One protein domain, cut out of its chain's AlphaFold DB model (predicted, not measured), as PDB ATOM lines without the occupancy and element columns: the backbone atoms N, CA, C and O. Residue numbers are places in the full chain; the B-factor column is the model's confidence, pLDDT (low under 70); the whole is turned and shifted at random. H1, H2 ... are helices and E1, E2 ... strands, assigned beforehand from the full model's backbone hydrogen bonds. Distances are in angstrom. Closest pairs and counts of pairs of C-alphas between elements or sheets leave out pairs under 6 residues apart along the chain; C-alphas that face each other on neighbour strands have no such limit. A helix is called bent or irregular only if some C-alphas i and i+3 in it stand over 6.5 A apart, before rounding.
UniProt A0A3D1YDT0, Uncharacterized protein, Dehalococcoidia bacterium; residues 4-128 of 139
ATOM      1  N   SER A   4       5.637   0.512  42.203       55.28
ATOM      2  CA  SER A   4       7.052   0.398  42.549       55.28
ATOM      3  C   SER A   4       7.345  -0.831  43.409       55.28
ATOM      4  O   SER A   4       8.286  -1.549  43.111       55.28
ATOM      5  N   GLU A   5       6.529  -1.152  44.410       60.53
ATOM      6  CA  GLU A   5       6.773  -2.298  45.299       60.53
ATOM      7  C   GLU A   5       6.872  -3.617  44.511       60.53
ATOM      8  O   GLU A   5       7.771  -4.407  44.764       60.53
ATOM      9  N   VAL A   6       6.041  -3.809  43.480       61.47
ATOM     10  CA  VAL A   6       5.994  -5.057  42.695       61.47
ATOM     11  C   VAL A   6       7.136  -5.169  41.674       61.47
ATOM     12  O   VAL A   6       7.732  -6.235  41.529       61.47
ATOM     13  N   LEU A   7       7.469  -4.090  40.955       63.44
ATOM     14  CA  LEU A   7       8.550  -4.111  39.953       63.44
ATOM     15  C   LEU A   7       9.939  -4.237  40.591       63.44
ATOM     16  O   LEU A   7      10.833  -4.871  40.039       63.44
ATOM     17  N   LEU A   8      10.122  -3.637  41.766       65.12
ATOM     18  CA  LEU A   8      11.416  -3.568  42.445       65.12
ATOM     19  C   LEU A   8      11.740  -4.858  43.224       65.12
ATOM     20  O   LEU A   8      12.875  -5.039  43.672       65.12
ATOM     21  N   GLU A   9      10.772  -5.765  43.376       69.38
ATOM     22  CA  GLU A   9      10.960  -7.076  44.008       69.38
ATOM     23  C   GLU A   9      11.617  -8.111  43.091       69.38
ATOM     24  O   GLU A   9      12.262  -9.033  43.587       69.38
ATOM     25  N   GLN A  10      11.505  -7.963  41.769       75.12
ATOM     26  CA  GLN A  10      12.122  -8.893  40.813       75.12
ATOM     27  C   GLN A  10      13.477  -8.412  40.289       75.12
ATOM     28  O   GLN A  10      14.232  -9.201  39.723       75.12
ATOM     29  N   GLY A  11      13.823  -7.150  40.546       83.38
ATOM     30  CA  GLY A  11      14.933  -6.504  39.861       83.38
ATOM     31  C   GLY A  11      14.554  -6.149  38.426       83.38
ATOM     32  O   GLY A  11      13.484  -6.502  37.928       83.38
ATOM     33  N   ILE A  12      15.416  -5.376  37.781       88.38
ATOM     34  CA  ILE A  12      15.170  -4.822  36.454       88.38
ATOM     35  C   ILE A  12      16.414  -5.036  35.613       88.38
ATOM     36  O   ILE A  12      17.489  -4.601  36.009       88.38
ATOM     37  N   ASP A  13      16.228  -5.619  34.435       91.50
ATOM     38  CA  ASP A  13      17.253  -5.768  33.410       91.50
ATOM     39  C   ASP A  13      16.736  -5.138  32.115       91.50
ATOM     40  O   ASP A  13      15.667  -5.502  31.618       91.50
ATOM     41  N   VAL A  14      17.476  -4.173  31.567       92.38
ATOM     42  CA  VAL A  14      17.156  -3.540  30.283       92.38
ATOM     43  C   VAL A  14      18.399  -3.406  29.416       92.38
ATOM     44  O   VAL A  14      19.464  -2.994  29.872       92.38
ATOM     45  N   PHE A  15      18.246  -3.708  28.130       93.62
ATOM     46  CA  PHE A  15      19.284  -3.455  27.140       93.62
ATOM     47  C   PHE A  15      19.202  -2.013  26.653       93.62
ATOM     48  O   PHE A  15      18.152  -1.558  26.200       93.62
ATOM     49  N   LEU A  16      20.327  -1.312  26.729       95.00
ATOM     50  CA  LEU A  16      20.496   0.033  26.212       95.00
ATOM     51  C   LEU A  16      21.289  -0.037  24.896       95.00
ATOM     52  O   LEU A  16      22.422  -0.530  24.896       95.00
ATOM     53  N   PRO A  17      20.734   0.462  23.773       94.50
ATOM     54  CA  PRO A  17      21.380   0.450  22.462       94.50
ATOM     55  C   PRO A  17      22.397   1.595  22.314       94.50
ATOM     56  O   PRO A  17      22.451   2.256  21.279       94.50
ATOM     57  N   ILE A  18      23.165   1.862  23.370       94.00
ATOM     58  CA  ILE A  18      24.161   2.934  23.460       94.00
ATOM     59  C   ILE A  18      25.416   2.423  24.178       94.00
ATOM     60  O   ILE A  18      25.312   1.504  24.999       94.00
ATOM     61  N   PRO A  19      26.596   2.993  23.878       93.06
ATOM     62  CA  PRO A  19      27.848   2.549  24.469       93.06
ATOM     63  C   PRO A  19      27.958   2.933  25.951       93.06
ATOM     64  O   PRO A  19      27.265   3.813  26.461       93.06
ATOM     65  N   LEU A  20      28.845   2.239  26.666       91.12
ATOM     66  CA  LEU A  20      29.007   2.377  28.115       91.12
ATOM     67  C   LEU A  20      29.355   3.792  28.571       91.12
ATOM     68  O   LEU A  20      28.853   4.227  29.601       91.12
ATOM     69  N   ASP A  21      30.228   4.485  27.851       91.19
ATOM     70  CA  ASP A  21      30.615   5.860  28.159       91.19
ATOM     71  C   ASP A  21      29.406   6.800  28.140       91.19
ATOM     72  O   ASP A  21      29.228   7.574  29.080       91.19
ATOM     73  N   GLU A  22      28.515   6.650  27.155       93.81
ATOM     74  CA  GLU A  22      27.256   7.399  27.099       93.81
ATOM     75  C   GLU A  22      26.330   7.034  28.271       93.81
ATOM     76  O   GLU A  22      25.753   7.922  28.903       93.81
ATOM     77  N   VAL A  23      26.214   5.748  28.626       93.75
ATOM     78  CA  VAL A  23      25.413   5.320  29.791       93.75
ATOM     79  C   VAL A  23      25.961   5.926  31.085       93.75
ATOM     80  O   VAL A  23      25.195   6.477  31.874       93.75
ATOM     81  N   LEU A  24      27.276   5.863  31.305       91.81
ATOM     82  CA  LEU A  24      27.928   6.426  32.490       91.81
ATOM     83  C   LEU A  24      27.722   7.942  32.574       91.81
ATOM     84  O   LEU A  24      27.380   8.450  33.641       91.81
ATOM     85  N   GLU A  25      27.858   8.652  31.452       92.56
ATOM     86  CA  GLU A  25      27.597  10.091  31.377       92.56
ATOM     87  C   GLU A  25      26.134  10.423  31.706       92.56
ATOM     88  O   GLU A  25      25.853  11.388  32.424       92.56
ATOM     89  N   ILE A  26      25.183   9.620  31.217       94.69
ATOM     90  CA  ILE A  26      23.766   9.777  31.553       94.69
ATOM     91  C   ILE A  26      23.553   9.600  33.057       94.69
ATOM     92  O   ILE A  26      22.890  10.440  33.664       94.69
ATOM     93  N   LEU A  27      24.103   8.549  33.670       93.75
ATOM     94  CA  LEU A  27      23.925   8.301  35.102       93.75
ATOM     95  C   LEU A  27      24.499   9.446  35.945       93.75
ATOM     96  O   LEU A  27      23.798   9.961  36.815       93.75
ATOM     97  N   ASP A  28      25.711   9.905  35.633       90.69
ATOM     98  CA  ASP A  28      26.364  11.010  36.343       90.69
ATOM     99  C   ASP A  28      25.581  12.330  36.222       90.69
ATOM    100  O   ASP A  28      25.433  13.076  37.189       90.69
ATOM    101  N   LYS A  29      24.989  12.605  35.050       92.44
ATOM    102  CA  LYS A  29      24.238  13.848  34.811       92.44
ATOM    103  C   LYS A  29      22.793  13.816  35.285       92.44
ATOM    104  O   LYS A  29      22.254  14.881  35.594       92.44
ATOM    105  N   GLN A  30      22.131  12.662  35.244       93.38
ATOM    106  CA  GLN A  30      20.700  12.564  35.533       93.38
ATOM    107  C   GLN A  30      20.424  12.245  36.995       93.38
ATOM    108  O   GLN A  30      19.507  12.841  37.550       93.38
ATOM    109  N   ILE A  31      21.218  11.385  37.642       93.12
ATOM    110  CA  ILE A  31      20.985  11.004  39.044       93.12
ATOM    111  C   ILE A  31      20.934  12.233  39.975       93.12
ATOM    112  O   ILE A  31      19.969  12.343  40.733       93.12
ATOM    113  N   PRO A  32      21.849  13.220  39.876       91.62
ATOM    114  CA  PRO A  32      21.792  14.421  40.713       91.62
ATOM    115  C   PRO A  32      20.613  15.361  40.420       91.62
ATOM    116  O   PRO A  32      20.340  16.254  41.215       91.62
ATOM    117  N   LYS A  33      19.934  15.206  39.274       92.50
ATOM    118  CA  LYS A  33      18.779  16.030  38.872       92.50
ATOM    119  C   LYS A  33      17.444  15.452  39.327       92.50
ATOM    120  O   LYS A  33      16.417  16.113  39.175       92.50
ATOM    121  N   ILE A  34      17.442  14.224  39.839       91.81
ATOM    122  CA  ILE A  34      16.234  13.590  40.358       91.81
ATOM    123  C   ILE A  34      15.798  14.372  41.594       91.81
ATOM    124  O   ILE A  34      16.551  14.500  42.559       91.81
ATOM    125  N   ASN A  35      14.584  14.918  41.543       87.69
ATOM    126  CA  ASN A  35      14.051  15.723  42.629       87.69
ATOM    127  C   ASN A  35      13.698  14.822  43.816       87.69
ATOM    128  O   ASN A  35      12.743  14.049  43.746       87.69
ATOM    129  N   ILE A  36      14.477  14.932  44.889       87.38
ATOM    130  CA  ILE A  36      14.265  14.228  46.147       87.38
ATOM    131  C   ILE A  36      14.144  15.264  47.258       87.38
ATOM    132  O   ILE A  36      14.954  16.182  47.379       87.38
ATOM    133  N   GLU A  37      13.127  15.110  48.096       84.88
ATOM    134  CA  GLU A  37      12.959  15.956  49.269       84.88
ATOM    135  C   GLU A  37      14.085  15.703  50.285       84.88
ATOM    136  O   GLU A  37      14.409  14.559  50.602       84.88
ATOM    137  N   GLY A  38      14.689  16.775  50.804       84.25
ATOM    138  CA  GLY A  38      15.662  16.696  51.900       84.25
ATOM    139  C   GLY A  38      17.104  16.354  51.509       84.25
ATOM    140  O   GLY A  38      17.975  16.376  52.380       84.25
ATOM    141  N   GLY A  39      17.412  16.104  50.233       88.12
ATOM    142  CA  GLY A  39      18.782  15.772  49.834       88.12
ATOM    143  C   GLY A  39      19.005  15.598  48.339       88.12
ATOM    144  O   GLY A  39      18.170  15.969  47.518       88.12
ATOM    145  N   VAL A  40      20.155  15.020  47.991       90.12
ATOM    146  CA  VAL A  40      20.570  14.746  46.607       90.12
ATOM    147  C   VAL A  40      21.080  13.317  46.453       90.12
ATOM    148  O   VAL A  40      21.716  12.770  47.355       90.12
ATOM    149  N   LEU A  41      20.836  12.715  45.289       90.69
ATOM    150  CA  LEU A  41      21.400  11.417  44.919       90.69
ATOM    151  C   LEU A  41      22.704  11.607  44.142       90.69
ATOM    152  O   LEU A  41      22.812  12.516  43.318       90.69
ATOM    153  N   ARG A  42      23.694  10.743  44.377       90.50
ATOM    154  CA  ARG A  42      24.956  10.723  43.622       90.50
ATOM    155  C   ARG A  42      25.461   9.301  43.427       90.50
ATOM    156  O   ARG A  42      25.227   8.434  44.267       90.50
ATOM    157  N   VAL A  43      26.193   9.087  42.340       87.81
ATOM    158  CA  VAL A  43      27.028   7.896  42.166       87.81
ATOM    159  C   VAL A  43      28.277   8.078  43.030       87.81
ATOM    160  O   VAL A  43      28.958   9.090  42.904       87.81
ATOM    161  N   ASP A  44      28.549   7.139  43.936       76.75
ATOM    162  CA  ASP A  44      29.646   7.254  44.911       76.75
ATOM    163  C   ASP A  44      30.863   6.400  44.547       76.75
ATOM    164  O   ASP A  44      32.002   6.850  44.648       76.75
ATOM    165  N   SER A  45      30.639   5.167  44.094       67.62
ATOM    166  CA  SER A  45      31.712   4.254  43.708       67.62
ATOM    167  C   SER A  45      31.377   3.536  42.411       67.62
ATOM    168  O   SER A  45      30.226   3.172  42.168       67.62
ATOM    169  N   VAL A  46      32.405   3.337  41.585       66.81
ATOM    170  CA  VAL A  46      32.369   2.488  40.393       66.81
ATOM    171  C   VAL A  46      33.404   1.392  40.603       66.81
ATOM    172  O   VAL A  46      34.601   1.604  40.405       66.81
ATOM    173  N   ASN A  47      32.952   0.219  41.034       68.38
ATOM    174  CA  ASN A  47      33.802  -0.958  41.112       68.38
ATOM    175  C   ASN A  47      33.808  -1.641  39.745       68.38
ATOM    176  O   ASN A  47      32.772  -2.068  39.234       68.38
ATOM    177  N   ARG A  48      34.988  -1.749  39.132       64.06
ATOM    178  CA  ARG A  48      35.156  -2.543  37.914       64.06
ATOM    179  C   ARG A  48      35.296  -4.012  38.309       64.06
ATOM    180  O   ARG A  48      36.261  -4.377  38.975       64.06
ATOM    181  N   GLY A  49      34.341  -4.840  37.896       57.22
ATOM    182  CA  GLY A  49      34.379  -6.281  38.125       57.22
ATOM    183  C   GLY A  49      35.563  -6.949  37.415       57.22
ATOM    184  O   GLY A  49      36.055  -6.472  36.388       57.22
ATOM    185  N   SER A  50      36.005  -8.088  37.949       50.53
ATOM    186  CA  SER A  50      37.216  -8.831  37.553       50.53
ATOM    187  C   SER A  50      37.249  -9.338  36.101       50.53
ATOM    188  O   SER A  50      38.314  -9.721  35.625       50.53
ATOM    189  N   LEU A  51      36.130  -9.294  35.368       56.62
ATOM    190  CA  LEU A  51      36.051  -9.665  33.945       56.62
ATOM    191  C   LEU A  51      36.181  -8.470  32.981       56.62
ATOM    192  O   LEU A  51      36.143  -8.643  31.765       56.62
ATOM    193  N   GLY A  52      36.367  -7.250  33.497       64.81
ATOM    194  CA  GLY A  52      36.691  -6.062  32.700       64.81
ATOM    195  C   GLY A  52      35.546  -5.492  31.851       64.81
ATOM    196  O   GLY A  52      35.730  -4.409  31.290       64.81
ATOM    197  N   ASN A  53      34.402  -6.180  31.800       81.00
ATOM    198  CA  ASN A  53      33.184  -5.843  31.060       81.00
ATOM    199  C   ASN A  53      31.943  -5.667  31.961       81.00
ATOM    200  O   ASN A  53      30.828  -5.594  31.448       81.00
ATOM    201  N   VAL A  54      32.126  -5.633  33.284       88.19
ATOM    202  CA  VAL A  54      31.064  -5.385  34.266       88.19
ATOM    203  C   VAL A  54      31.482  -4.222  35.164       88.19
ATOM    204  O   VAL A  54      32.606  -4.196  35.672       88.19
ATOM    205  N   TRP A  55      30.573  -3.275  35.362       88.75
ATOM    206  CA  TRP A  55      30.723  -2.121  36.239       88.75
ATOM    207  C   TRP A  55      29.609  -2.145  37.269       88.75
ATOM    208  O   TRP A  55      28.436  -2.187  36.916       88.75
ATOM    209  N   GLU A  56      29.980  -2.097  38.538       89.19
ATOM    210  CA  GLU A  56      29.043  -2.017  39.648       89.19
ATOM    211  C   GLU A  56      29.104  -0.612  40.235       89.19
ATOM    212  O   GLU A  56      30.155  -0.155  40.688       89.19
ATOM    213  N   LEU A  57      27.973   0.080  40.200       89.50
ATOM    214  CA  LEU A  57      27.822   1.445  40.668       89.50
ATOM    215  C   LEU A  57      26.977   1.458  41.933       89.50
ATOM    216  O   LEU A  57      25.876   0.908  41.952       89.50
ATOM    217  N   THR A  58      27.465   2.131  42.972       88.12
ATOM    218  CA  THR A  58      26.666   2.400  44.174       88.12
ATOM    219  C   THR A  58      26.107   3.813  44.109       88.12
ATOM    220  O   THR A  58      26.861   4.779  43.979       88.12
ATOM    221  N   VAL A  59      24.787   3.940  44.230       88.75
ATOM    222  CA  VAL A  59      24.096   5.228  44.323       88.75
ATOM    223  C   VAL A  59      23.764   5.511  45.780       88.75
ATOM    224  O   VAL A  59      23.168   4.675  46.463       88.75
ATOM    225  N   LYS A  60      24.142   6.700  46.251       88.69
ATOM    226  CA  LYS A  60      23.948   7.158  47.627       88.69
ATOM    227  C   LYS A  60      23.097   8.419  47.688       88.69
ATOM    228  O   LYS A  60      23.125   9.244  46.778       88.69
ATOM    229  N   PHE A  61      22.384   8.574  48.794       88.25
ATOM    230  CA  PHE A  61      21.668   9.779  49.176       88.25
ATOM    231  C   PHE A  61      22.494  10.611  50.160       88.25
ATOM    232  O   PHE A  61      23.112  10.072  51.077       88.25
ATOM    233  N   PHE A  62      22.488  11.926  49.971       87.06
ATOM    234  CA  PHE A  62      23.172  12.895  50.818       87.06
ATOM    235  C   PHE A  62      22.161  13.937  51.300       87.06
ATOM    236  O   PHE A  62      21.574  14.644  50.482       87.06
ATOM    237  N   GLU A  63      21.968  14.040  52.614       84.94
ATOM    238  CA  GLU A  63      21.074  15.031  53.221       84.94
ATOM    239  C   GLU A  63      21.626  16.455  53.082       84.94
ATOM    240  O   GLU A  63      22.795  16.713  53.380       84.94
ATOM    241  N   ASN A  64      20.765  17.406  52.712       76.88
ATOM    242  CA  ASN A  64      21.150  18.807  52.489       76.88
ATOM    243  C   ASN A  64      21.618  19.531  53.766       76.88
ATOM    244  O   ASN A  64      22.334  20.526  53.682       76.88
ATOM    245  N   SER A  65      21.211  19.057  54.946       66.06
ATOM    246  CA  SER A  65      21.527  19.649  56.253       66.06
ATOM    247  C   SER A  65      22.853  19.183  56.856       66.06
ATOM    248  O   SER A  65      23.229  19.651  57.931       66.06
ATOM    249  N   SER A  66      23.570  18.261  56.210       56.78
ATOM    250  CA  SER A  66      24.796  17.694  56.772       56.78
ATOM    251  C   SER A  66      25.986  18.669  56.646       56.78
ATOM    252  O   SER A  66      26.542  18.893  55.576       56.78
ATOM    253  N   THR A  67      26.365  19.294  57.769       49.41
ATOM    254  CA  THR A  67      27.507  20.232  57.900       49.41
ATOM    255  C   THR A  67      28.875  19.551  57.916       49.41
ATOM    256  O   THR A  67      29.909  20.203  57.795       49.41
ATOM    257  N   THR A  68      28.905  18.236  58.079       47.81
ATOM    258  CA  THR A  68      30.081  17.398  57.869       47.81
ATOM    259  C   THR A  68      29.936  16.746  56.508       47.81
ATOM    260  O   THR A  68      28.838  16.334  56.155       47.81
ATOM    261  N   ALA A  69      31.028  16.663  55.745       50.38
ATOM    262  CA  ALA A  69      31.107  15.905  54.500       50.38
ATOM    263  C   ALA A  69      30.695  14.443  54.766       50.38
ATOM    264  O   ALA A  69      31.518  13.603  55.122       50.38
ATOM    265  N   GLY A  70      29.389  14.188  54.739       56.06
ATOM    266  CA  GLY A  70      28.787  12.984  55.277       56.06
ATOM    267  C   GLY A  70      29.005  11.825  54.327       56.06
ATOM    268  O   GLY A  70      28.821  11.954  53.118       56.06
ATOM    269  N   THR A  71      29.380  10.677  54.880       70.44
ATOM    270  CA  THR A  71      29.253   9.384  54.210       70.44
ATOM    271  C   THR A  71      27.802   9.212  53.777       70.44
ATOM    272  O   THR A  71      26.933   9.012  54.624       70.44
ATOM    273  N   GLY A  72      27.534   9.341  52.474       79.38
ATOM    274  CA  GLY A  72      26.189   9.189  51.926       79.38
ATOM    275  C   GLY A  72      25.577   7.834  52.281       79.38
ATOM    276  O   GLY A  72      26.287   6.852  52.523       79.38
ATOM    277  N   LEU A  73      24.251   7.778  52.283       84.12
ATOM    278  CA  LEU A  73      23.488   6.583  52.622       84.12
ATOM    279  C   LEU A  73      23.228   5.779  51.344       84.12
ATOM    280  O   LEU A  73      22.606   6.315  50.427       84.12
ATOM    281  N   PRO A  74      23.728   4.539  51.219       83.31
ATOM    282  CA  PRO A  74      23.512   3.736  50.022       83.31
ATOM    283  C   PRO A  74      22.028   3.442  49.815       83.31
ATOM    284  O   PRO A  74      21.329   3.046  50.740       83.31
ATOM    285  N   ILE A  75      21.556   3.675  48.588       84.12
ATOM    286  CA  ILE A  75      20.157   3.497  48.184       84.12
ATOM    287  C   ILE A  75      20.029   2.362  47.177       84.12
ATOM    288  O   ILE A  75      19.112   1.555  47.286       84.12
ATOM    289  N   ALA A  76      20.924   2.298  46.190       86.31
ATOM    290  CA  ALA A  76      20.829   1.342  45.095       86.31
ATOM    291  C   ALA A  76      22.203   0.879  44.618       86.31
ATOM    292  O   ALA A  76      23.184   1.622  44.679       86.31
ATOM    293  N   GLN A  77      22.229  -0.329  44.061       88.06
ATOM    294  CA  GLN A  77      23.328  -0.832  43.255       88.06
ATOM    295  C   GLN A  77      22.845  -0.953  41.812       88.06
ATOM    296  O   GLN A  77      21.768  -1.488  41.566       88.06
ATOM    297  N   ILE A  78      23.626  -0.443  40.869       91.44
ATOM    298  CA  ILE A  78      23.371  -0.564  39.435       91.44
ATOM    299  C   ILE A  78      24.536  -1.343  38.845       91.44
ATOM    300  O   ILE A  78      25.691  -1.000  39.079       91.44
ATOM    301  N   THR A  79      24.240  -2.369  38.065       92.12
ATOM    302  CA  THR A  79      25.241  -3.126  37.325       92.12
ATOM    303  C   THR A  79      25.116  -2.791  35.849       92.12
ATOM    304  O   THR A  79      24.033  -2.871  35.277       92.12
ATOM    305  N   LEU A  80      26.228  -2.415  35.228       93.12
ATOM    306  CA  LEU A  80      26.339  -2.243  33.788       93.12
ATOM    307  C   LEU A  80      27.214  -3.355  33.235       93.12
ATOM    308  O   LEU A  80      28.329  -3.555  33.716       93.12
ATOM    309  N   GLN A  81      26.746  -4.053  32.210       92.62
ATOM    310  CA  GLN A  81      27.540  -5.061  31.517       92.62
ATOM    311  C   GLN A  81      27.625  -4.732  30.033       92.62
ATOM    312  O   GLN A  81      26.599  -4.563  29.379       92.62
ATOM    313  N   THR A  82      28.843  -4.667  29.491       90.81
ATOM    314  CA  THR A  82      29.040  -4.462  28.053       90.81
ATOM    315  C   THR A  82      28.934  -5.770  27.282       90.81
ATOM    316  O   THR A  82      29.448  -6.818  27.695       90.81
ATOM    317  N   TYR A  83      28.287  -5.685  26.122       86.12
ATOM    318  CA  TYR A  83      28.136  -6.766  25.156       86.12
ATOM    319  C   TYR A  83      28.964  -6.481  23.899       86.12
ATOM    320  O   TYR A  83      29.436  -5.367  23.665       86.12
ATOM    321  N   LYS A  84      29.217  -7.529  23.103       75.56
ATOM    322  CA  LYS A  84      30.151  -7.479  21.960       75.56
ATOM    323  C   LYS A  84      29.733  -6.505  20.856       75.56
ATOM    324  O   LYS A  84      30.575  -6.094  20.068       75.56
ATOM    325  N   ASP A  85      28.457  -6.169  20.788       79.38
ATOM    326  CA  ASP A  85      27.844  -5.242  19.839       79.38
ATOM    327  C   ASP A  85      27.868  -3.780  20.315       79.38
ATOM    328  O   ASP A  85      27.289  -2.913  19.667       79.38
ATOM    329  N   GLY A  86      28.544  -3.494  21.433       81.38
ATOM    330  CA  GLY A  86      28.610  -2.157  22.016       81.38
ATOM    331  C   GLY A  86      27.367  -1.780  22.819       81.38
ATOM    332  O   GLY A  86      27.311  -0.664  23.327       81.38
ATOM    333  N   GLN A  87      26.404  -2.693  22.968       90.00
ATOM    334  CA  GLN A  87      25.248  -2.494  23.833       90.00
ATOM    335  C   GLN A  87      25.617  -2.702  25.298       90.00
ATOM    336  O   GLN A  87      26.584  -3.396  25.646       90.00
ATOM    337  N   VAL A  88      24.804  -2.113  26.168       94.56
ATOM    338  CA  VAL A  88      24.971  -2.207  27.615       94.56
ATOM    339  C   VAL A  88      23.713  -2.798  28.220       94.56
ATOM    340  O   VAL A  88      22.620  -2.274  28.020       94.56
ATOM    341  N   MET A  89      23.859  -3.868  28.997       94.75
ATOM    342  CA  MET A  89      22.810  -4.260  29.932       94.75
ATOM    343  C   MET A  89      22.891  -3.348  31.146       94.75
ATOM    344  O   MET A  89      23.923  -3.306  31.817       94.75
ATOM    345  N   PHE A  90      21.803  -2.641  31.417       94.81
ATOM    346  CA  PHE A  90      21.555  -1.948  32.667       94.81
ATOM    347  C   PHE A  90      20.729  -2.862  33.568       94.81
ATOM    348  O   PHE A  90      19.599  -3.214  33.230       94.81
ATOM    349  N   SER A  91      21.293  -3.214  34.716       92.62
ATOM    350  CA  SER A  91      20.704  -4.136  35.676       92.62
ATOM    351  C   SER A  91      20.605  -3.497  37.051       92.62
ATOM    352  O   SER A  91      21.531  -2.835  37.520       92.62
ATOM    353  N   VAL A  92      19.496  -3.740  37.736       90.00
ATOM    354  CA  VAL A  92      19.284  -3.336  39.122       90.00
ATOM    355  C   VAL A  92      18.743  -4.548  39.874       90.00
ATOM    356  O   VAL A  92      17.688  -5.067  39.508       90.00
ATOM    357  N   PRO A  93      19.443  -5.041  40.909       84.75
ATOM    358  CA  PRO A  93      19.001  -6.209  41.652       84.75
ATOM    359  C   PRO A  93      17.725  -5.908  42.446       84.75
ATOM    360  O   PRO A  93      17.496  -4.748  42.801       84.75
ATOM    361  N   PRO A  94      16.945  -6.941  42.814       82.06
ATOM    362  CA  PRO A  94      15.824  -6.806  43.732       82.06
ATOM    363  C   PRO A  94      16.181  -5.992  44.968       82.06
ATOM    364  O   PRO A  94      17.218  -6.225  45.600       82.06
ATOM    365  N   ARG A  95      15.277  -5.110  45.387       72.81
ATOM    366  CA  ARG A  95      15.487  -4.276  46.573       72.81
ATOM    367  C   ARG A  95      15.815  -5.111  47.813       72.81
ATOM    368  O   ARG A  95      16.764  -4.803  48.519       72.81
ATOM    369  N   VAL A  96      15.106  -6.219  48.042       67.31
ATOM    370  CA  VAL A  96      15.338  -7.114  49.195       67.31
ATOM    371  C   VAL A  96      16.770  -7.659  49.238       67.31
ATOM    372  O   VAL A  96      17.313  -7.871  50.320       67.31
ATOM    373  N   LYS A  97      17.398  -7.862  48.076       65.75
ATOM    374  CA  LYS A  97      18.792  -8.304  47.980       65.75
ATOM    375  C   LYS A  97      19.751  -7.188  48.402       65.75
ATOM    376  O   LYS A  97      20.650  -7.424  49.196       65.75
ATOM    377  N   VAL A  98      19.480  -5.960  47.963       63.22
ATOM    378  CA  VAL A  98      20.232  -4.751  48.335       63.22
ATOM    379  C   VAL A  98      20.152  -4.482  49.847       63.22
ATOM    380  O   VAL A  98      21.176  -4.244  50.482       63.22
ATOM    381  N   LEU A  99      18.960  -4.609  50.447       63.78
ATOM    382  CA  LEU A  99      18.753  -4.453  51.896       63.78
ATOM    383  C   LEU A  99      19.550  -5.492  52.708       63.78
ATOM    384  O   LEU A  99      20.173  -5.141  53.708       63.78
ATOM    385  N   LYS A 100      19.547  -6.764  52.276       61.12
ATOM    386  CA  LYS A 100      20.221  -7.871  52.978       61.12
ATOM    387  C   LYS A 100      21.741  -7.842  52.840       61.12
ATOM    388  O   LYS A 100      22.431  -8.081  53.825       61.12
ATOM    389  N   ASP A 101      22.247  -7.559  51.643       61.97
ATOM    390  CA  ASP A 101      23.679  -7.662  51.347       61.97
ATOM    391  C   ASP A 101      24.460  -6.423  51.827       61.97
ATOM    392  O   ASP A 101      25.656  -6.520  52.092       61.97
ATOM    393  N   GLN A 102      23.797  -5.264  51.958       59.12
ATOM    394  CA  GLN A 102      24.450  -3.992  52.307       59.12
ATOM    395  C   GLN A 102      23.917  -3.323  53.588       59.12
ATOM    396  O   GLN A 102      24.402  -2.254  53.952       59.12
ATOM    397  N   GLY A 103      22.939  -3.921  54.283       53.69
ATOM    398  CA  GLY A 103      22.391  -3.369  55.532       53.69
ATOM    399  C   GLY A 103      21.669  -2.029  55.351       53.69
ATOM    400  O   GLY A 103      21.724  -1.161  56.220       53.69
ATOM    401  N   ILE A 104      21.036  -1.822  54.194       59.34
ATOM    402  CA  ILE A 104      20.378  -0.559  53.838       59.34
ATOM    403  C   ILE A 104      19.024  -0.483  54.553       59.34
ATOM    404  O   ILE A 104      18.018  -0.905  54.017       59.34
ATOM    405  N   GLU A 105      18.961   0.044  55.773       60.41
ATOM    406  CA  GLU A 105      17.674   0.257  56.471       60.41
ATOM    407  C   GLU A 105      17.020   1.609  56.126       60.41
ATOM    408  O   GLU A 105      15.838   1.825  56.382       60.41
ATOM    409  N   PHE A 106      17.769   2.523  55.497       68.19
ATOM    410  CA  PHE A 106      17.374   3.927  55.328       68.19
ATOM    411  C   PHE A 106      16.151   4.154  54.419       68.19
ATOM    412  O   PHE A 106      15.398   5.102  54.623       68.19
ATOM    413  N   ASP A 107      15.914   3.281  53.437       73.88
ATOM    414  CA  ASP A 107      14.760   3.366  52.535       73.88
ATOM    415  C   ASP A 107      13.856   2.136  52.691       73.88
ATOM    416  O   ASP A 107      13.633   1.391  51.739       73.88
ATOM    417  N   GLU A 108      13.348   1.890  53.905       68.88
ATOM    418  CA  GLU A 108      12.522   0.722  54.276       68.88
ATOM    419  C   GLU A 108      11.221   0.586  53.454       68.88
ATOM    420  O   GLU A 108      10.710  -0.518  53.243       68.88
ATOM    421  N   LYS A 109      10.720   1.681  52.876       73.75
ATOM    422  CA  LYS A 109       9.564   1.654  51.961       73.75
ATOM    423  C   LYS A 109       9.948   1.650  50.479       73.75
ATOM    424  O   LYS A 109       9.083   1.446  49.637       73.75
ATOM    425  N   GLY A 110      11.227   1.822  50.144       77.75
ATOM    426  CA  GLY A 110      11.703   1.788  48.758       77.75
ATOM    427  C   GLY A 110      11.291   3.012  47.951       77.75
ATOM    428  O   GLY A 110      11.181   2.926  46.728       77.75
ATOM    429  N   LYS A 111      10.999   4.131  48.622       83.44
ATOM    430  CA  LYS A 111      10.538   5.359  47.975       83.44
ATOM    431  C   LYS A 111      11.679   5.981  47.175       83.44
ATOM    432  O   LYS A 111      11.485   6.313  46.009       83.44
ATOM    433  N   LEU A 112      12.863   6.101  47.774       85.81
ATOM    434  CA  LEU A 112      14.030   6.693  47.116       85.81
ATOM    435  C   LEU A 112      14.549   5.794  45.997       85.81
ATOM    436  O   LEU A 112      14.795   6.268  44.889       85.81
ATOM    437  N   TYR A 113      14.648   4.495  46.266       86.44
ATOM    438  CA  TYR A 113      15.034   3.497  45.278       86.44
ATOM    439  C   TYR A 113      14.045   3.484  44.101       86.44
ATOM    440  O   TYR A 113      14.459   3.551  42.946       86.44
ATOM    441  N   GLY A 114      12.736   3.493  44.368       87.31
ATOM    442  CA  GLY A 114      11.719   3.533  43.318       87.31
ATOM    443  C   GLY A 114      11.772   4.800  42.471       87.31
ATOM    444  O   GLY A 114      11.794   4.704  41.244       87.31
ATOM    445  N   VAL A 115      11.860   5.978  43.098       90.56
ATOM    446  CA  VAL A 115      11.980   7.254  42.375       90.56
ATOM    447  C   VAL A 115      13.248   7.284  41.522       90.56
ATOM    448  O   VAL A 115      13.181   7.699  40.365       90.56
ATOM    449  N   LEU A 116      14.379   6.799  42.043       91.44
ATOM    450  CA  LEU A 116      15.631   6.694  41.294       91.44
ATOM    451  C   LEU A 116      15.461   5.837  40.035       91.44
ATOM    452  O   LEU A 116      15.698   6.315  38.924       91.44
ATOM    453  N   ILE A 117      15.032   4.582  40.196       91.81
ATOM    454  CA  ILE A 117      14.961   3.640  39.076       91.81
ATOM    455  C   ILE A 117      13.912   4.075  38.053       91.81
ATOM    456  O   ILE A 117      14.178   4.066  36.851       91.81
ATOM    457  N   PHE A 118      12.741   4.528  38.498       91.75
ATOM    458  CA  PHE A 118      11.687   4.964  37.585       91.75
ATOM    459  C   PHE A 118      12.061   6.242  36.838       91.75
ATOM    460  O   PHE A 118      11.727   6.365  35.660       91.75
ATOM    461  N   SER A 119      12.795   7.166  37.465       93.94
ATOM    462  CA  SER A 119      13.296   8.364  36.781       93.94
ATOM    463  C   SER A 119      14.276   7.998  35.669       93.94
ATOM    464  O   SER A 119      14.162   8.520  34.561       93.94
ATOM    465  N   LEU A 120      15.194   7.061  35.928       95.00
ATOM    466  CA  LEU A 120      16.146   6.581  34.924       95.00
ATOM    467  C   LEU A 120      15.446   5.853  33.771       95.00
ATOM    468  O   LEU A 120      15.685   6.171  32.611       95.00
ATOM    469  N   LEU A 121      14.529   4.932  34.073       94.31
ATOM    470  CA  LEU A 121      13.761   4.214  33.055       94.31
ATOM    471  C   LEU A 121      12.896   5.158  32.208       94.31
ATOM    472  O   LEU A 121      12.858   5.033  30.984       94.31
ATOM    473  N   ASN A 122      12.247   6.143  32.833       94.62
ATOM    474  CA  ASN A 122      11.509   7.176  32.112       94.62
ATOM    475  C   ASN A 122      12.433   7.995  31.206       94.62
ATOM    476  O   ASN A 122      12.078   8.236  30.055       94.62
ATOM    477  N   TYR A 123      13.623   8.371  31.680       95.69
ATOM    478  CA  TYR A 123      14.610   9.080  30.868       95.69
ATOM    479  C   TYR A 123      15.070   8.243  29.664       95.69
ATOM    480  O   TYR A 123      15.093   8.736  28.535       95.69
ATOM    481  N   PHE A 124      15.381   6.960  29.870       96.00
ATOM    482  CA  PHE A 124      15.747   6.049  28.784       96.00
ATOM    483  C   PHE A 124      14.616   5.895  27.762       96.00
ATOM    484  O   PHE A 124      14.870   5.917  26.557       96.00
ATOM    485  N   GLN A 125      13.364   5.805  28.219       94.62
ATOM    486  CA  GLN A 125      12.196   5.775  27.340       94.62
ATOM    487  C   GLN A 125      12.041   7.085  26.552       94.62
ATOM    488  O   GLN A 125      11.813   7.051  25.345       94.62
ATOM    489  N   GLU A 126      12.179   8.248  27.194       95.12
ATOM    490  CA  GLU A 126      12.069   9.558  26.529       95.12
ATOM    491  C   GLU A 126      13.130   9.745  25.439       95.12
ATOM    492  O   GLU A 126      12.867  10.357  24.401       95.12
ATOM    493  N   ARG A 127      14.311   9.158  25.640       95.38
ATOM    494  CA  ARG A 127      15.391   9.098  24.649       95.38
ATOM    495  C   ARG A 127      15.245   7.968  23.627       95.38
ATOM    496  O   ARG A 127      16.061   7.887  22.715       95.38
ATOM    497  N   LYS A 128      14.189   7.153  23.725       94.31
ATOM    498  CA  LYS A 128      13.900   5.994  22.860       94.31
ATOM    499  C   LYS A 128      14.947   4.877  22.936       94.31
ATOM    500  O   LYS A 128      15.076   4.097  21.996       94.31
TER     501      LYS A 128
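What this domain is: This is residues 4 to 128 of the 139 residues of an uncharacterized protein of Dehalococcoidia bacterium (UniProt A0A3D1YDT0). A strongly twisted wall of five antiparallel strands has two helices, H2 and H4, packed on one face, where they meet at a steep angle. The short helix H3 only grazes the sheet beside E4, and the very short H1 lies off the sheet, close to H4. The printed part has 125 residues, with four named helices and five named strands in the order H1 E1 H2 E2 E3 E4 E5 H3 H4; the sheet's order is E1 E5 E4 E3 E2, and the class is mixed, helices and strands. The whole is compact, with a radius of gyration of the C-alphas of 14.3 A, and rounded, with spans of 44 by 33 by 29 A.

Where its parts are: In the sheet, E2 has residues 39 to 48 and is 27.3 A long, E3 has residues 54 to 63 and is 29.6 A long, and E4 has residues 73 to 82 and is 27.5 A long. E1, residues 12 to 16, begins at C-alpha 12 (15.170, -4.822, 36.454) and measures 12.5 A; E5, residues 88 to 92, measures 12.9 A. H2, residues 20 to 33, is 20.2 A long and neither bent nor irregular, but only just: C-alphas 29 and 32 are 6.4 A apart. H4, residues 111 to 126, is 21.9 A long and ends at C-alpha 126 (12.069, 9.558, 26.529). H3 has residues 95 to 102 and is 10.6 A long; H1, residues 4 to 7, begins at C-alpha 4 (7.052, 0.398, 42.549) and is 5.4 A long.

How they stand to each other: E2 E3 E4 E5 form a meander, each strand the antiparallel neighbour of the one before, and each step is a hairpin. N 42 and O 60 of E2 and E3 are 2.9 A apart, N 57 and O 78 of E3 and E4 2.8 A, and N 91 and O 79 of E5 and E4 2.8 A, within hydrogen-bond range. The edge strand E1 is antiparallel to E5, with N 14 and O 90 2.9 A apart. H2 and H4 are on the same face, which gives two layers, helices on one face of a sheet. H2 has a height over the sheet of 7.2 A and runs along the strands, over E4, at 21 degrees to it on the local plane; it is only just not over E5, on which 2 of its C-alphas fall. Residues 27 to 31 of H2 touch residues 116 to 120 of H4 at a steep tilt of 54 degrees, opposite ways; the closest C-alphas, of Ile 31 and Leu 116, are 7.2 A apart. The closest C-alphas of H4 and E4, those of Tyr 113 and Ile 75, are 5.9 A apart. H3 only grazes the sheet, with the C-alphas of Val 98 and Ala 76 closest at 6.9 A. H1 is close to H4 but not clearly touching, with the C-alphas of Ser 4 and Gly 114 closest at 5.7 A. Each O i to N i+4 pair is within hydrogen-bond range in H3 and H4, and 8 of 10 are in H2; H1 is too short for such a pair.

The domain as a whole: The two C-alphas farthest apart, of Thr 67 and Asp 85, are 45.8 A apart. The printed part has no cut, and no link is long. The mean pLDDT of the printed part is 81.5; residues 4 to 9, 45 to 52, 65 to 70, 96 to 106 and 108 are under 70.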